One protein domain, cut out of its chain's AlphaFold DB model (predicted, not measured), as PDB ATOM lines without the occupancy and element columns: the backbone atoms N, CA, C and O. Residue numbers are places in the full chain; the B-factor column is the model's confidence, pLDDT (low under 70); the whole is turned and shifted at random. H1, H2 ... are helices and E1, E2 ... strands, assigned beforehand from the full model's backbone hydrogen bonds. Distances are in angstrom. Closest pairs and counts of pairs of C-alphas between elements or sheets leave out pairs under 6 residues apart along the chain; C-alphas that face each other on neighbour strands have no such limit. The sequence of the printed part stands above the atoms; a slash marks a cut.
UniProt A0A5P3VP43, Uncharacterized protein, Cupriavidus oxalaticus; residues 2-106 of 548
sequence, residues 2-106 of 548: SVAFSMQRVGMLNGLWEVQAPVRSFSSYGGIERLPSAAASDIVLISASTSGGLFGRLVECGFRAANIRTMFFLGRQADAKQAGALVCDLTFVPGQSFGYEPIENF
ATOM      1  N   SER A   2     -31.835  -7.115   2.056       79.38
ATOM      2  CA  SER A   2     -31.460  -6.246   0.921       79.38
ATOM      3  C   SER A   2     -30.067  -5.614   1.038       79.38
ATOM      4  O   SER A   2     -29.290  -5.680   0.093       79.38
ATOM      5  N   VAL A   3     -29.715  -5.074   2.208       83.31
ATOM      6  CA  VAL A   3     -28.411  -4.429   2.446       83.31
ATOM      7  C   VAL A   3     -27.240  -5.391   2.238       83.31
ATOM      8  O   VAL A   3     -26.274  -5.034   1.571       83.31
ATOM      9  N   ALA A   4     -27.331  -6.620   2.751       84.94
ATOM     10  CA  ALA A   4     -26.264  -7.610   2.625       84.94
ATOM     11  C   ALA A   4     -26.036  -8.021   1.160       84.94
ATOM     12  O   ALA A   4     -24.895  -8.088   0.710       84.94
ATOM     13  N   PHE A   5     -27.113  -8.211   0.387       86.50
ATOM     14  CA  PHE A   5     -27.007  -8.475  -1.051       86.50
ATOM     15  C   PHE A   5     -26.433  -7.280  -1.824       86.50
ATOM     16  O   PHE A   5     -25.615  -7.463  -2.726       86.50
ATOM     17  N   SER A   6     -26.803  -6.053  -1.454       87.38
ATOM     18  CA  SER A   6     -26.213  -4.846  -2.041       87.38
ATOM     19  C   SER A   6     -24.717  -4.745  -1.738       87.38
ATOM     20  O   SER A   6     -23.935  -4.508  -2.654       87.38
ATOM     21  N   MET A   7     -24.301  -4.994  -0.492       87.44
ATOM     22  CA  MET A   7     -22.884  -5.025  -0.106       87.44
ATOM     23  C   MET A   7     -22.112  -6.081  -0.889       87.44
ATOM     24  O   MET A   7     -21.038  -5.788  -1.403       87.44
ATOM     25  N   GLN A   8     -22.683  -7.276  -1.044       88.62
ATOM     26  CA  GLN A   8     -22.090  -8.344  -1.840       88.62
ATOM     27  C   GLN A   8     -21.887  -7.928  -3.294       88.62
ATOM     28  O   GLN A   8     -20.801  -8.097  -3.845       88.62
ATOM     29  N   ARG A   9     -22.907  -7.327  -3.912       88.00
ATOM     30  CA  ARG A   9     -22.819  -6.858  -5.294       88.00
ATOM     31  C   ARG A   9     -21.771  -5.758  -5.457       88.00
ATOM     32  O   ARG A   9     -20.989  -5.807  -6.401       88.00
ATOM     33  N   VAL A  10     -21.735  -4.792  -4.540       90.06
ATOM     34  CA  VAL A  10     -20.747  -3.703  -4.545       90.06
ATOM     35  C   VAL A  10     -19.332  -4.246  -4.323       90.06
ATOM     36  O   VAL A  10     -18.420  -3.850  -5.045       90.06
ATOM     37  N   GLY A  11     -19.150  -5.181  -3.389       88.25
ATOM     38  CA  GLY A  11     -17.862  -5.812  -3.099       88.25
ATOM     39  C   GLY A  11     -17.290  -6.563  -4.300       88.25
ATOM     40  O   GLY A  11     -16.129  -6.362  -4.646       88.25
ATOM     41  N   MET A  12     -18.123  -7.346  -4.993       88.94
ATOM     42  CA  MET A  12     -17.726  -8.053  -6.218       88.94
ATOM     43  C   MET A  12     -17.381  -7.084  -7.359       88.94
ATOM     44  O   MET A  12     -16.362  -7.252  -8.022       88.94
ATOM     45  N   LEU A  13     -18.204  -6.050  -7.586       91.56
ATOM     46  CA  LEU A  13     -17.989  -5.084  -8.674       91.56
ATOM     47  C   LEU A  13     -16.696  -4.276  -8.516       91.56
ATOM     48  O   LEU A  13     -16.090  -3.901  -9.515       91.56
ATOM     49  N   ASN A  14     -16.278  -4.012  -7.278       91.81
ATOM     50  CA  ASN A  14     -15.062  -3.255  -6.982       91.81
ATOM     51  C   ASN A  14     -13.833  -4.153  -6.760       91.81
ATOM     52  O   ASN A  14     -12.797  -3.659  -6.325       91.81
ATOM     53  N   GLY A  15     -13.938  -5.465  -7.014       88.75
ATOM     54  CA  GLY A  15     -12.837  -6.412  -6.813       88.75
ATOM     55  C   GLY A  15     -12.398  -6.558  -5.352       88.75
ATOM     56  O   GLY A  15     -11.292  -7.017  -5.091       88.75
ATOM     57  N   LEU A  16     -13.243  -6.159  -4.395       86.25
ATOM     58  CA  LEU A  16     -12.958  -6.302  -2.967       86.25
ATOM     59  C   LEU A  16     -13.121  -7.757  -2.521       86.25
ATOM     60  O   LEU A  16     -12.427  -8.188  -1.604       86.25
ATOM     61  N   TRP A  17     -14.041  -8.496  -3.150       85.69
ATOM     62  CA  TRP A  17     -14.331  -9.902  -2.860       85.69
ATOM     63  C   TRP A  17     -14.118 -10.758  -4.109       85.69
ATOM     64  O   TRP A  17     -14.622 -10.435  -5.182       85.69
ATOM     65  N   GLU A  18     -13.402 -11.871  -3.952       82.12
ATOM     66  CA  GLU A  18     -13.143 -12.830  -5.036       82.12
ATOM     67  C   GLU A  18     -14.328 -13.778  -5.272       82.12
ATOM     68  O   GLU A  18     -14.525 -14.280  -6.378       82.12
ATOM     69  N   VAL A  19     -15.136 -14.018  -4.233       83.94
ATOM     70  CA  VAL A  19     -16.261 -14.959  -4.258       83.94
ATOM     71  C   VAL A  19     -17.490 -14.328  -3.613       83.94
ATOM     72  O   VAL A  19     -17.411 -13.609  -2.616       83.94
ATOM     73  N   GLN A  20     -18.659 -14.644  -4.167       81.00
ATOM     74  CA  GLN A  20     -19.943 -14.279  -3.585       81.00
ATOM     75  C   GLN A  20     -20.151 -14.971  -2.229       81.00
ATOM     76  O   GLN A  20     -20.454 -16.161  -2.161       81.00
ATOM     77  N   ALA A  21     -20.030 -14.206  -1.141       81.00
ATOM     78  CA  ALA A  21     -20.258 -14.708   0.213       81.00
ATOM     79  C   ALA A  21     -21.737 -15.092   0.437       81.00
ATOM     80  O   ALA A  21     -22.621 -14.327   0.043       81.00
ATOM     81  N   PRO A  22     -22.047 -16.234   1.073       84.12
ATOM     82  CA  PRO A  22     -23.426 -16.629   1.337       84.12
ATOM     83  C   PRO A  22     -24.092 -15.667   2.329       84.12
ATOM     84  O   PRO A  22     -23.592 -15.441   3.427       84.12
ATOM     85  N   VAL A  23     -25.257 -15.132   1.960       84.75
ATOM     86  CA  VAL A  23     -26.061 -14.261   2.829       84.75
ATOM     87  C   VAL A  23     -27.128 -15.096   3.527       84.75
ATOM     88  O   VAL A  23     -27.901 -15.796   2.874       84.75
ATOM     89  N   ARG A  24     -27.193 -15.009   4.857       81.00
ATOM     90  CA  ARG A  24     -28.226 -15.657   5.676       81.00
ATOM     91  C   ARG A  24     -28.859 -14.639   6.618       81.00
ATOM     92  O   ARG A  24     -28.171 -13.771   7.147       81.00
ATOM     93  N   SER A  25     -30.170 -14.748   6.812       78.75
ATOM     94  CA  SER A  25     -30.918 -14.022   7.842       78.75
ATOM     95  C   SER A  25     -31.365 -15.017   8.894       78.75
ATOM     96  O   SER A  25     -31.776 -16.121   8.542       78.75
ATOM     97  N   PHE A  26     -31.295 -14.631  10.162       70.94
ATOM     98  CA  PHE A  26     -31.646 -15.516  11.269       70.94
ATOM     99  C   PHE A  26     -32.825 -15.013  12.103       70.94
ATOM    100  O   PHE A  26     -33.176 -15.682  13.056       70.94
ATOM    101  N   SER A  27     -33.484 -13.916  11.718       64.75
ATOM    102  CA  SER A  27     -34.565 -13.260  12.476       64.75
ATOM    103  C   SER A  27     -34.142 -12.829  13.895       64.75
ATOM    104  O   SER A  27     -33.399 -13.496  14.613       64.75
ATOM    105  N   SER A  28     -34.577 -11.644  14.315       58.12
ATOM    106  CA  SER A  28     -34.040 -10.985  15.517       58.12
ATOM    107  C   SER A  28     -34.409 -11.684  16.836       58.12
ATOM    108  O   SER A  28     -33.691 -11.535  17.824       58.12
ATOM    109  N   TYR A  29     -35.497 -12.463  16.861       56.72
ATOM    110  CA  TYR A  29     -36.039 -13.120  18.054       56.72
ATOM    111  C   TYR A  29     -35.890 -14.647  17.943       56.72
ATOM    112  O   TYR A  29     -36.422 -15.268  17.029       56.72
ATOM    113  N   GLY A  30     -35.115 -15.258  18.847       57.16
ATOM    114  CA  GLY A  30     -34.943 -16.720  18.956       57.16
ATOM    115  C   GLY A  30     -33.985 -17.387  17.955       57.16
ATOM    116  O   GLY A  30     -33.580 -18.527  18.163       57.16
ATOM    117  N   GLY A  31     -33.564 -16.702  16.889       64.62
ATOM    118  CA  GLY A  31     -32.701 -17.305  15.867       64.62
ATOM    119  C   GLY A  31     -31.198 -17.256  16.131       64.62
ATOM    120  O   GLY A  31     -30.444 -17.957  15.458       64.62
ATOM    121  N   ILE A  32     -30.746 -16.487  17.128       71.62
ATOM    122  CA  ILE A  32     -29.320 -16.397  17.485       71.62
ATOM    123  C   ILE A  32     -28.758 -17.742  17.969       71.62
ATOM    124  O   ILE A  32     -27.622 -18.083  17.665       71.62
ATOM    125  N   GLU A  33     -29.581 -18.547  18.645       70.19
ATOM    126  CA  GLU A  33     -29.222 -19.896  19.107       70.19
ATOM    127  C   GLU A  33     -29.062 -20.888  17.949       70.19
ATOM    128  O   GLU A  33     -28.457 -21.943  18.105       70.19
ATOM    129  N   ARG A  34     -29.589 -20.543  16.768       71.62
ATOM    130  CA  ARG A  34     -29.492 -21.337  15.538       71.62
ATOM    131  C   ARG A  34     -28.366 -20.853  14.623       71.62
ATOM    132  O   ARG A  34     -28.269 -21.323  13.486       71.62
ATOM    133  N   LEU A  35     -27.546 -19.901  15.077       74.75
ATOM    134  CA  LEU A  35     -26.396 -19.448  14.306       74.75
ATOM    135  C   LEU A  35     -25.353 -20.567  14.196       74.75
ATOM    136  O   LEU A  35     -25.094 -21.273  15.171       74.75
ATOM    137  N   PRO A  36     -24.726 -20.730  13.020       72.06
ATOM    138  CA  PRO A  36     -23.550 -21.577  12.906       72.06
ATOM    139  C   PRO A  36     -22.401 -21.004  13.748       72.06
ATOM    140  O   PRO A  36     -22.390 -19.819  14.086       72.06
ATOM    141  N   SER A  37     -21.410 -21.842  14.053       77.88
ATOM    142  CA  SER A  37     -20.178 -21.393  14.705       77.88
ATOM    143  C   SER A  37     -19.524 -20.258  13.913       77.88
ATOM    144  O   SER A  37     -19.382 -20.357  12.695       77.88
ATOM    145  N   ALA A  38     -19.122 -19.198  14.616       78.75
ATOM    146  CA  ALA A  38     -18.551 -18.006  14.007       78.75
ATOM    147  C   ALA A  38     -17.227 -18.310  13.288       78.75
ATOM    148  O   ALA A  38     -16.276 -18.808  13.900       78.75
ATOM    149  N   ALA A  39     -17.129 -17.956  12.006       80.12
ATOM    150  CA  ALA A  39     -15.860 -17.926  11.296       80.12
ATOM    151  C   ALA A  39     -15.173 -16.562  11.462       80.12
ATOM    152  O   ALA A  39     -15.799 -15.512  11.607       80.12
ATOM    153  N   ALA A  40     -13.842 -16.560  11.386       76.62
ATOM    154  CA  ALA A  40     -13.015 -15.360  11.534       76.62
ATOM    155  C   ALA A  40     -13.318 -14.247  10.505       76.62
ATOM    156  O   ALA A  40     -13.008 -13.079  10.762       76.62
ATOM    157  N   SER A  41     -13.884 -14.617   9.354       82.94
ATOM    158  CA  SER A  41     -14.220 -13.750   8.220       82.94
ATOM    159  C   SER A  41     -15.696 -13.354   8.154       82.94
ATOM    160  O   SER A  41     -16.074 -12.612   7.249       82.94
ATOM    161  N   ASP A  42     -16.537 -13.844   9.067       86.81
ATOM    162  CA  ASP A  42     -17.968 -13.551   9.024       86.81
ATOM    163  C   ASP A  42     -18.231 -12.089   9.377       86.81
ATOM    164  O   ASP A  42     -17.666 -11.558  10.338       86.81
ATOM    165  N   ILE A  43     -19.110 -11.452   8.599       87.38
ATOM    166  CA  ILE A  43     -19.608 -10.094   8.824       87.38
ATOM    167  C   ILE A  43     -21.059 -10.198   9.273       87.38
ATOM    168  O   ILE A  43     -21.886 -10.800   8.586       87.38
ATOM    169  N   VAL A  44     -21.379  -9.576  10.407       88.31
ATOM    170  CA  VAL A  44     -22.728  -9.601  10.973       88.31
ATOM    171  C   VAL A  44     -23.320  -8.203  10.940       88.31
ATOM    172  O   VAL A  44     -22.755  -7.258  11.490       88.31
ATOM    173  N   LEU A  45     -24.482  -8.081  10.301       88.50
ATOM    174  CA  LEU A  45     -25.244  -6.842  10.239       88.50
ATOM    175  C   LEU A  45     -26.475  -6.961  11.133       88.50
ATOM    176  O   LEU A  45     -27.350  -7.791  10.892       88.50
ATOM    177  N   ILE A  46     -26.555  -6.098  12.137       86.69
ATOM    178  CA  ILE A  46     -27.747  -5.896  12.953       86.69
ATOM    179  C   ILE A  46     -28.537  -4.766  12.296       86.69
ATOM    180  O   ILE A  46     -28.046  -3.643  12.191       86.69
ATOM    181  N   SER A  47     -29.749  -5.049  11.820       85.00
ATOM    182  CA  SER A  47     -30.556  -4.059  11.093       85.00
ATOM    183  C   SER A  47     -30.958  -2.879  11.972       85.00
ATOM    184  O   SER A  47     -30.829  -1.738  11.551       85.00
ATOM    185  N   ALA A  48     -31.427  -3.141  13.190       84.50
ATOM    186  CA  ALA A  48     -31.784  -2.110  14.152       84.50
ATOM    187  C   ALA A  48     -31.627  -2.634  15.584       84.50
ATOM    188  O   ALA A  48     -31.768  -3.836  15.822       84.50
ATOM    189  N   SER A  49     -31.347  -1.750  16.539       83.88
ATOM    190  CA  SER A  49     -31.317  -2.098  17.960       83.88
ATOM    191  C   SER A  49     -31.750  -0.927  18.839       83.88
ATOM    192  O   SER A  49     -31.362   0.209  18.591       83.88
ATOM    193  N   THR A  50     -32.525  -1.211  19.885       81.75
ATOM    194  CA  THR A  50     -32.957  -0.216  20.884       81.75
ATOM    195  C   THR A  50     -32.231  -0.347  22.221       81.75
ATOM    196  O   THR A  50     -32.216   0.587  23.012       81.75
ATOM    197  N   SER A  51     -31.621  -1.505  22.483       78.00
ATOM    198  CA  SER A  51     -30.923  -1.814  23.739       78.00
ATOM    199  C   SER A  51     -29.436  -2.107  23.554       78.00
ATOM    200  O   SER A  51     -28.692  -2.164  24.524       78.00
ATOM    201  N   GLY A  52     -28.992  -2.380  22.323       78.44
ATOM    202  CA  GLY A  52     -27.621  -2.795  22.031       78.44
ATOM    203  C   GLY A  52     -27.270  -4.225  22.473       78.44
ATOM    204  O   GLY A  52     -26.203  -4.722  22.114       78.44
ATOM    205  N   GLY A  53     -28.162  -4.937  23.174       79.75
ATOM    206  CA  GLY A  53     -27.862  -6.248  23.766       79.75
ATOM    207  C   GLY A  53     -27.472  -7.338  22.757       79.75
ATOM    208  O   GLY A  53     -26.660  -8.208  23.067       79.75
ATOM    209  N   LEU A  54     -27.985  -7.273  21.521       80.81
ATOM    210  CA  LEU A  54     -27.689  -8.272  20.486       80.81
ATOM    211  C   LEU A  54     -26.203  -8.296  20.090       80.81
ATOM    212  O   LEU A  54     -25.662  -9.365  19.823       80.81
ATOM    213  N   PHE A  55     -25.532  -7.140  20.102       84.62
ATOM    214  CA  PHE A  55     -24.093  -7.052  19.843       84.62
ATOM    215  C   PHE A  55     -23.295  -7.859  20.874       84.62
ATOM    216  O   PHE A  55     -22.442  -8.658  20.499       84.62
ATOM    217  N   GLY A  56     -23.611  -7.685  22.164       82.19
ATOM    218  CA  GLY A  56     -22.945  -8.401  23.255       82.19
ATOM    219  C   GLY A  56     -23.112  -9.914  23.127       82.19
ATOM    220  O   GLY A  56     -22.124 -10.642  23.134       82.19
ATOM    221  N   ARG A  57     -24.344 -10.372  22.873       82.38
ATOM    222  CA  ARG A  57     -24.637 -11.801  22.673       82.38
ATOM    223  C   ARG A  57     -23.875 -12.410  21.496       82.38
ATOM    224  O   ARG A  57     -23.409 -13.537  21.587       82.38
ATOM    225  N   LEU A  58     -23.721 -11.685  20.386       84.62
ATOM    226  CA  LEU A  58     -22.956 -12.175  19.233       84.62
ATOM    227  C   LEU A  58     -21.460 -12.313  19.550       84.62
ATOM    228  O   LEU A  58     -20.831 -13.274  19.112       84.62
ATOM    229  N   VAL A  59     -20.899 -11.389  20.334       85.31
ATOM    230  CA  VAL A  59     -19.516 -11.503  20.820       85.31
ATOM    231  C   VAL A  59     -19.357 -12.726  21.729       85.31
ATOM    232  O   VAL A  59     -18.396 -13.475  21.571       85.31
ATOM    233  N   GLU A  60     -20.320 -12.987  22.617       85.12
ATOM    234  CA  GLU A  60     -20.348 -14.192  23.462       85.12
ATOM    235  C   GLU A  60     -20.452 -15.488  22.642       85.12
ATOM    236  O   GLU A  60     -19.825 -16.489  22.985       85.12
ATOM    237  N   CYS A  61     -21.164 -15.464  21.512       82.19
ATOM    238  CA  CYS A  61     -21.222 -16.577  20.557       82.19
ATOM    239  C   CYS A  61     -19.934 -16.760  19.722       82.19
ATOM    240  O   CYS A  61     -19.883 -17.647  18.869       82.19
ATOM    241  N   GLY A  62     -18.896 -15.946  19.943       84.69
ATOM    242  CA  GLY A  62     -17.584 -16.079  19.303       84.69
ATOM    243  C   GLY A  62     -17.374 -15.225  18.050       84.69
ATOM    244  O   GLY A  62     -16.319 -15.325  17.419       84.69
ATOM    245  N   PHE A  63     -18.325 -14.361  17.680       86.88
ATOM    246  CA  PHE A  63     -18.121 -13.417  16.578       86.88
ATOM    247  C   PHE A  63     -17.157 -12.298  16.985       86.88
ATOM    248  O   PHE A  63     -17.193 -11.763  18.094       86.88
ATOM    249  N   ARG A  64     -16.289 -11.892  16.055       86.69
ATOM    250  CA  ARG A  64     -15.339 -10.800  16.293       86.69
ATOM    251  C   ARG A  64     -16.074  -9.464  16.312       86.69
ATOM    252  O   ARG A  64     -16.662  -9.082  15.305       86.69
ATOM    253  N   ALA A  65     -15.939  -8.706  17.401       85.56
ATOM    254  CA  ALA A  65     -16.530  -7.369  17.551       85.56
ATOM    255  C   ALA A  65     -16.243  -6.437  16.354       85.56
ATOM    256  O   ALA A  65     -17.121  -5.707  15.898       85.56
ATOM    257  N   ALA A  66     -15.038  -6.525  15.779       86.56
ATOM    258  CA  ALA A  66     -14.631  -5.744  14.611       86.56
ATOM    259  C   ALA A  66     -15.484  -5.997  13.354       86.56
ATOM    260  O   ALA A  66     -15.544  -5.113  12.502       86.56
ATOM    261  N   ASN A  67     -16.185  -7.130  13.262       88.38
ATOM    262  CA  ASN A  67     -16.995  -7.521  12.105       88.38
ATOM    263  C   ASN A  67     -18.509  -7.372  12.334       88.38
ATOM    264  O   ASN A  67     -19.298  -7.687  11.443       88.38
ATOM    265  N   ILE A  68     -18.927  -6.917  13.517       88.62
ATOM    266  CA  ILE A  68     -20.340  -6.724  13.848       88.62
ATOM    267  C   ILE A  68     -20.680  -5.247  13.654       88.62
ATOM    268  O   ILE A  68     -20.004  -4.373  14.203       88.62
ATOM    269  N   ARG A  69     -21.716  -4.948  12.866       89.50
ATOM    270  CA  ARG A  69     -22.203  -3.578  12.652       89.50
ATOM    271  C   ARG A  69     -23.701  -3.474  12.887       89.50
ATOM    272  O   ARG A  69     -24.471  -4.237  12.314       89.50
ATOM    273  N   THR A  70     -24.104  -2.491  13.682       88.94
ATOM    274  CA  THR A  70     -25.500  -2.108  13.889       88.94
ATOM    275  C   THR A  70     -25.828  -0.938  12.982       88.94
ATOM    276  O   THR A  70     -25.208   0.119  13.083       88.94
ATOM    277  N   MET A  71     -26.784  -1.125  12.076       88.38
ATOM    278  CA  MET A  71     -27.126  -0.110  11.086       88.38
ATOM    279  C   MET A  71     -27.862   1.072  11.711       88.38
ATOM    280  O   MET A  71     -27.435   2.202  11.507       88.38
ATOM    281  N   PHE A  72     -28.916   0.806  12.484       87.75
ATOM    282  CA  PHE A  72     -29.715   1.828  13.155       87.75
ATOM    283  C   PHE A  72     -29.789   1.562  14.659       87.75
ATOM    284  O   PHE A  72     -30.082   0.442  15.080       87.75
ATOM    285  N   PHE A  73     -29.544   2.583  15.470       87.19
ATOM    286  CA  PHE A  73     -29.670   2.508  16.922       87.19
ATOM    287  C   PHE A  73     -30.605   3.596  17.448       87.19
ATOM    288  O   PHE A  73     -30.543   4.724  16.970       87.19
ATOM    289  N   LEU A  74     -31.475   3.259  18.404       86.81
ATOM    290  CA  LEU A  74     -32.335   4.225  19.096       86.81
ATOM    291  C   LEU A  74     -32.552   3.804  20.555       86.81
ATOM    292  O   LEU A  74     -33.429   2.988  20.844       86.81
ATOM    293  N   GLY A  75     -31.771   4.356  21.480       80.94
ATOM    294  CA  GLY A  75     -31.805   3.952  22.886       80.94
ATOM    295  C   GLY A  75     -30.983   4.864  23.789       80.94
ATOM    296  O   GLY A  75     -30.197   5.682  23.321       80.94
ATOM    297  N   ARG A  76     -31.158   4.747  25.111       71.69
ATOM    298  CA  ARG A  76     -30.315   5.489  26.064       71.69
ATOM    299  C   ARG A  76     -28.886   4.959  25.954       71.69
ATOM    300  O   ARG A  76     -28.730   3.741  25.946       71.69
ATOM    301  N   GLN A  77     -27.921   5.881  25.808       61.69
ATOM    302  CA  GLN A  77     -26.495   5.657  25.516       61.69
ATOM    303  C   GLN A  77     -26.085   4.188  25.628       61.69
ATOM    304  O   GLN A  77     -25.969   3.659  26.733       61.69
ATOM    305  N   ALA A  78     -25.877   3.550  24.470       55.72
ATOM    306  CA  ALA A  78     -25.290   2.222  24.399       55.72
ATOM    307  C   ALA A  78     -24.062   2.192  25.312       55.72
ATOM    308  O   ALA A  78     -23.212   3.084  25.207       55.72
ATOM    309  N   ASP A  79     -23.978   1.192  26.197       52.91
ATOM    310  CA  ASP A  79     -22.770   0.906  26.968       52.91
ATOM    311  C   ASP A  79     -21.552   1.182  26.087       52.91
ATOM    312  O   ASP A  79     -21.523   0.744  24.929       52.91
ATOM    313  N   ALA A  80     -20.562   1.906  26.613       48.06
ATOM    314  CA  ALA A  80     -19.389   2.447  25.915       48.06
ATOM    315  C   ALA A  80     -18.501   1.415  25.159       48.06
ATOM    316  O   ALA A  80     -17.377   1.710  24.764       48.06
ATOM    317  N   LYS A  81     -19.000   0.199  24.926       51.34
ATOM    318  CA  LYS A  81     -18.460  -0.912  24.140       51.34
ATOM    319  C   LYS A  81     -18.918  -0.941  22.670       51.34
ATOM    320  O   LYS A  81     -18.385  -1.749  21.917       51.34
ATOM    321  N   GLN A  82     -19.873  -0.103  22.242       60.38
ATOM    322  CA  GLN A  82     -20.332  -0.045  20.834       60.38
ATOM    323  C   GLN A  82     -19.746   1.110  20.005       60.38
ATOM    324  O   GLN A  82     -20.066   1.235  18.819       60.38
ATOM    325  N   ALA A  83     -18.879   1.944  20.586       52.44
ATOM    326  CA  ALA A  83     -18.223   3.036  19.869       52.44
ATOM    327  C   ALA A  83     -17.376   2.474  18.705       52.44
ATOM    328  O   ALA A  83     -16.332   1.864  18.918       52.44
ATOM    329  N   GLY A  84     -17.871   2.622  17.470       60.78
ATOM    330  CA  GLY A  84     -17.278   2.070  16.239       60.78
ATOM    331  C   GLY A  84     -18.068   0.927  15.580       60.78
ATOM    332  O   GLY A  84     -17.797   0.584  14.428       60.78
ATOM    333  N   ALA A  85     -19.066   0.361  16.265       74.38
ATOM    334  CA  ALA A  85     -19.958  -0.670  15.724       74.38
ATOM    335  C   ALA A  85     -21.284  -0.104  15.178       74.38
ATOM    336  O   ALA A  85     -21.980  -0.795  14.436       74.38
ATOM    337  N   LEU A  86     -21.633   1.134  15.530       85.25
ATOM    338  CA  LEU A  86     -22.860   1.813  15.109       85.25
ATOM    339  C   LEU A  86     -22.634   2.587  13.803       85.25
ATOM    340  O   LEU A  86     -21.678   3.352  13.697       85.25
ATOM    341  N   VAL A  87     -23.511   2.393  12.815       86.69
ATOM    342  CA  VAL A  87     -23.477   3.125  11.536       86.69
ATOM    343  C   VAL A  87     -24.314   4.402  11.612       86.69
ATOM    344  O   VAL A  87     -23.863   5.453  11.168       86.69
ATOM    345  N   CYS A  88     -25.522   4.321  12.174       86.31
ATOM    346  CA  CYS A  88     -26.425   5.452  12.351       86.31
ATOM    347  C   CYS A  88     -27.068   5.391  13.741       86.31
ATOM    348  O   CYS A  88     -27.818   4.463  14.049       86.31
ATOM    349  N   ASP A  89     -26.757   6.382  14.574       86.19
ATOM    350  CA  ASP A  89     -27.445   6.616  15.841       86.19
ATOM    351  C   ASP A  89     -28.574   7.625  15.603       86.19
ATOM    352  O   ASP A  89     -28.338   8.731  15.117       86.19
ATOM    353  N   LEU A  90     -29.804   7.201  15.878       87.75
ATOM    354  CA  LEU A  90     -31.022   7.988  15.718       87.75
ATOM    355  C   LEU A  90     -31.429   8.683  17.022       87.75
ATOM    356  O   LEU A  90     -32.439   9.385  17.043       87.75
ATOM    357  N   THR A  91     -30.691   8.471  18.111       86.00
ATOM    358  CA  THR A  91     -31.008   9.024  19.427       86.00
ATOM    359  C   THR A  91     -30.774  10.528  19.440       86.00
ATOM    360  O   THR A  91     -29.728  11.011  19.013       86.00
ATOM    361  N   PHE A  92     -31.744  11.284  19.950       84.31
ATOM    362  CA  PHE A  92     -31.625  12.731  20.079       84.31
ATOM    363  C   PHE A  92     -30.443  13.131  20.975       84.31
ATOM    364  O   PHE A  92     -30.342  12.706  22.128       84.31
ATOM    365  N   VAL A  93     -29.575  14.002  20.447       80.62
ATOM    366  CA  VAL A  93     -28.464  14.624  21.178       80.62
ATOM    367  C   VAL A  93     -28.593  16.147  21.079       80.62
ATOM    368  O   VAL A  93     -28.752  16.668  19.969       80.62
ATOM    369  N   PRO A  94     -28.482  16.891  22.199       78.62
ATOM    370  CA  PRO A  94     -28.494  18.349  22.174       78.62
ATOM    371  C   PRO A  94     -27.459  18.910  21.187       78.62
ATOM    372  O   PRO A  94     -26.271  18.602  21.277       78.62
ATOM    373  N   GLY A  95     -27.914  19.734  20.240       78.62
ATOM    374  CA  GLY A  95     -27.072  20.340  19.201       78.62
ATOM    375  C   GLY A  95     -27.107  19.648  17.832       78.62
ATOM    376  O   GLY A  95     -26.506  20.170  16.895       78.62
ATOM    377  N   GLN A  96     -27.819  18.526  17.677       79.12
ATOM    378  CA  GLN A  96     -28.081  17.914  16.367       79.12
ATOM    379  C   GLN A  96     -29.415  18.385  15.769       79.12
ATOM    380  O   GLN A  96     -30.367  18.683  16.486       79.12
ATOM    381  N   SER A  97     -29.491  18.445  14.435       75.38
ATOM    382  CA  SER A  97     -30.694  18.869  13.700       75.38
ATOM    383  C   SER A  97     -31.751  17.770  13.545       75.38
ATOM    384  O   SER A  97     -32.803  18.016  12.962       75.38
ATOM    385  N   PHE A  98     -31.460  16.549  13.997       80.38
ATOM    386  CA  PHE A  98     -32.349  15.396  13.916       80.38
ATOM    387  C   PHE A  98     -32.114  14.463  15.109       80.38
ATOM    388  O   PHE A  98     -31.037  14.468  15.702       80.38
ATOM    389  N   GLY A  99     -33.124  13.664  15.446       83.12
ATOM    390  CA  GLY A  99     -33.050  12.646  16.489       83.12
ATOM    391  C   GLY A  99     -34.425  12.337  17.072       83.12
ATOM    392  O   GLY A  99     -35.326  13.172  17.019       83.12
ATOM    393  N   TYR A 100     -34.579  11.134  17.612       86.12
ATOM    394  CA  TYR A 100     -35.795  10.665  18.269       86.12
ATOM    395  C   TYR A 100     -35.542  10.434  19.757       86.12
ATOM    396  O   TYR A 100     -34.407  10.193  20.182       86.12
ATOM    397  N   GLU A 101     -36.610  10.476  20.549       83.88
ATOM    398  CA  GLU A 101     -36.531  10.056  21.942       83.88
ATOM    399  C   GLU A 101     -36.156   8.567  22.035       83.88
ATOM    400  O   GLU A 101     -36.649   7.746  21.252       83.88
ATOM    401  N   PRO A 102     -35.262   8.199  22.967       83.31
ATOM    402  CA  PRO A 102     -34.835   6.820  23.124       83.31
ATOM    403  C   PRO A 102     -35.996   5.934  23.579       83.31
ATOM    404  O   PRO A 102     -36.755   6.297  24.476       83.31
ATOM    405  N   ILE A 103     -36.083   4.727  23.020       81.06
ATOM    406  CA  ILE A 103     -37.086   3.743  23.434       81.06
ATOM    407  C   ILE A 103     -36.689   3.156  24.792       81.06
ATOM    408  O   ILE A 103     -35.575   2.650  24.966       81.06
ATOM    409  N   GLU A 104     -37.610   3.192  25.756       77.94
ATOM    410  CA  GLU A 104     -37.416   2.541  27.049       77.94
ATOM    411  C   GLU A 104     -37.544   1.021  26.909       77.94
ATOM    412  O   GLU A 104     -38.524   0.499  26.380       77.94
ATOM    413  N   ASN A 105     -36.533   0.299  27.391       76.25
ATOM    414  CA  ASN A 105     -36.527  -1.159  27.411       76.25
ATOM    415  C   ASN A 105     -36.535  -1.620  28.866       76.25
ATOM    416  O   ASN A 105     -35.743  -1.132  29.672       76.25
ATOM    417  N   PHE A 106     -37.386  -2.591  29.185       77.69
ATOM    418  CA  PHE A 106     -37.469  -3.170  30.521       77.69
ATOM    419  C   PHE A 106     -37.119  -4.663  30.484       77.69
ATOM    420  O   PHE A 106     -37.540  -5.360  29.556       77.69
TER     421      PHE A 106
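This is residues 2 to 106 of the 548 residues of an uncharacterized protein of Cupriavidus oxalaticus (UniProt A0A5P3VP43). With little regular structure, this is a small sheet of three parallel strands, in order E1 E2 E3, with H2 over one face; H1 only grazes the sheet with its residues 3 to 4, and residues 14 to 43, 74 to 85 and 90 to 106 are long stretches with no named element. The printed part has 105 residues, with H1, E1, H2, E2, E3 along it, class mixed, 36 residues in named elements. It is only just compact, close to loose, with radius of gyration of the C-alphas 15.2 A and spans of 44 by 32 by 21 A.

Start at H1, residues 2 to 13, which only grazes the sheet with residues 3 to 4. Next, E1, residues 44 to 49, is parallel to E2, residues 68 to 73; N 46 and O 69 are 2.8 A apart, within hydrogen-bond range. H2, residues 53 to 60, lies over E2 at a height over the sheet of 9.7 A; their closest C-alphas, of Phe 55 and Ile 68, are 7.1 A apart. E1, H2, E2 form a strand-helix-strand unit, parallel neighbour strands with a helix between, its crossover right-handed. E3, residues 86 to 89, is parallel to E2; N 87 and O 70 are 2.9 A apart. In H1 and H2 every O i to N i+4 pair is within hydrogen-bond range.

Find C-alpha 2 at (-31.460, -6.246, 0.921), where H1 begins its 16.6 A; E3 ends at C-alpha 89, (-27.445, 6.616, 15.841).

The printed part has no cut; links H1 to E1 and E2 to E3 are long. Residues 27 to 31 and 77 to 84 have pLDDT under 70.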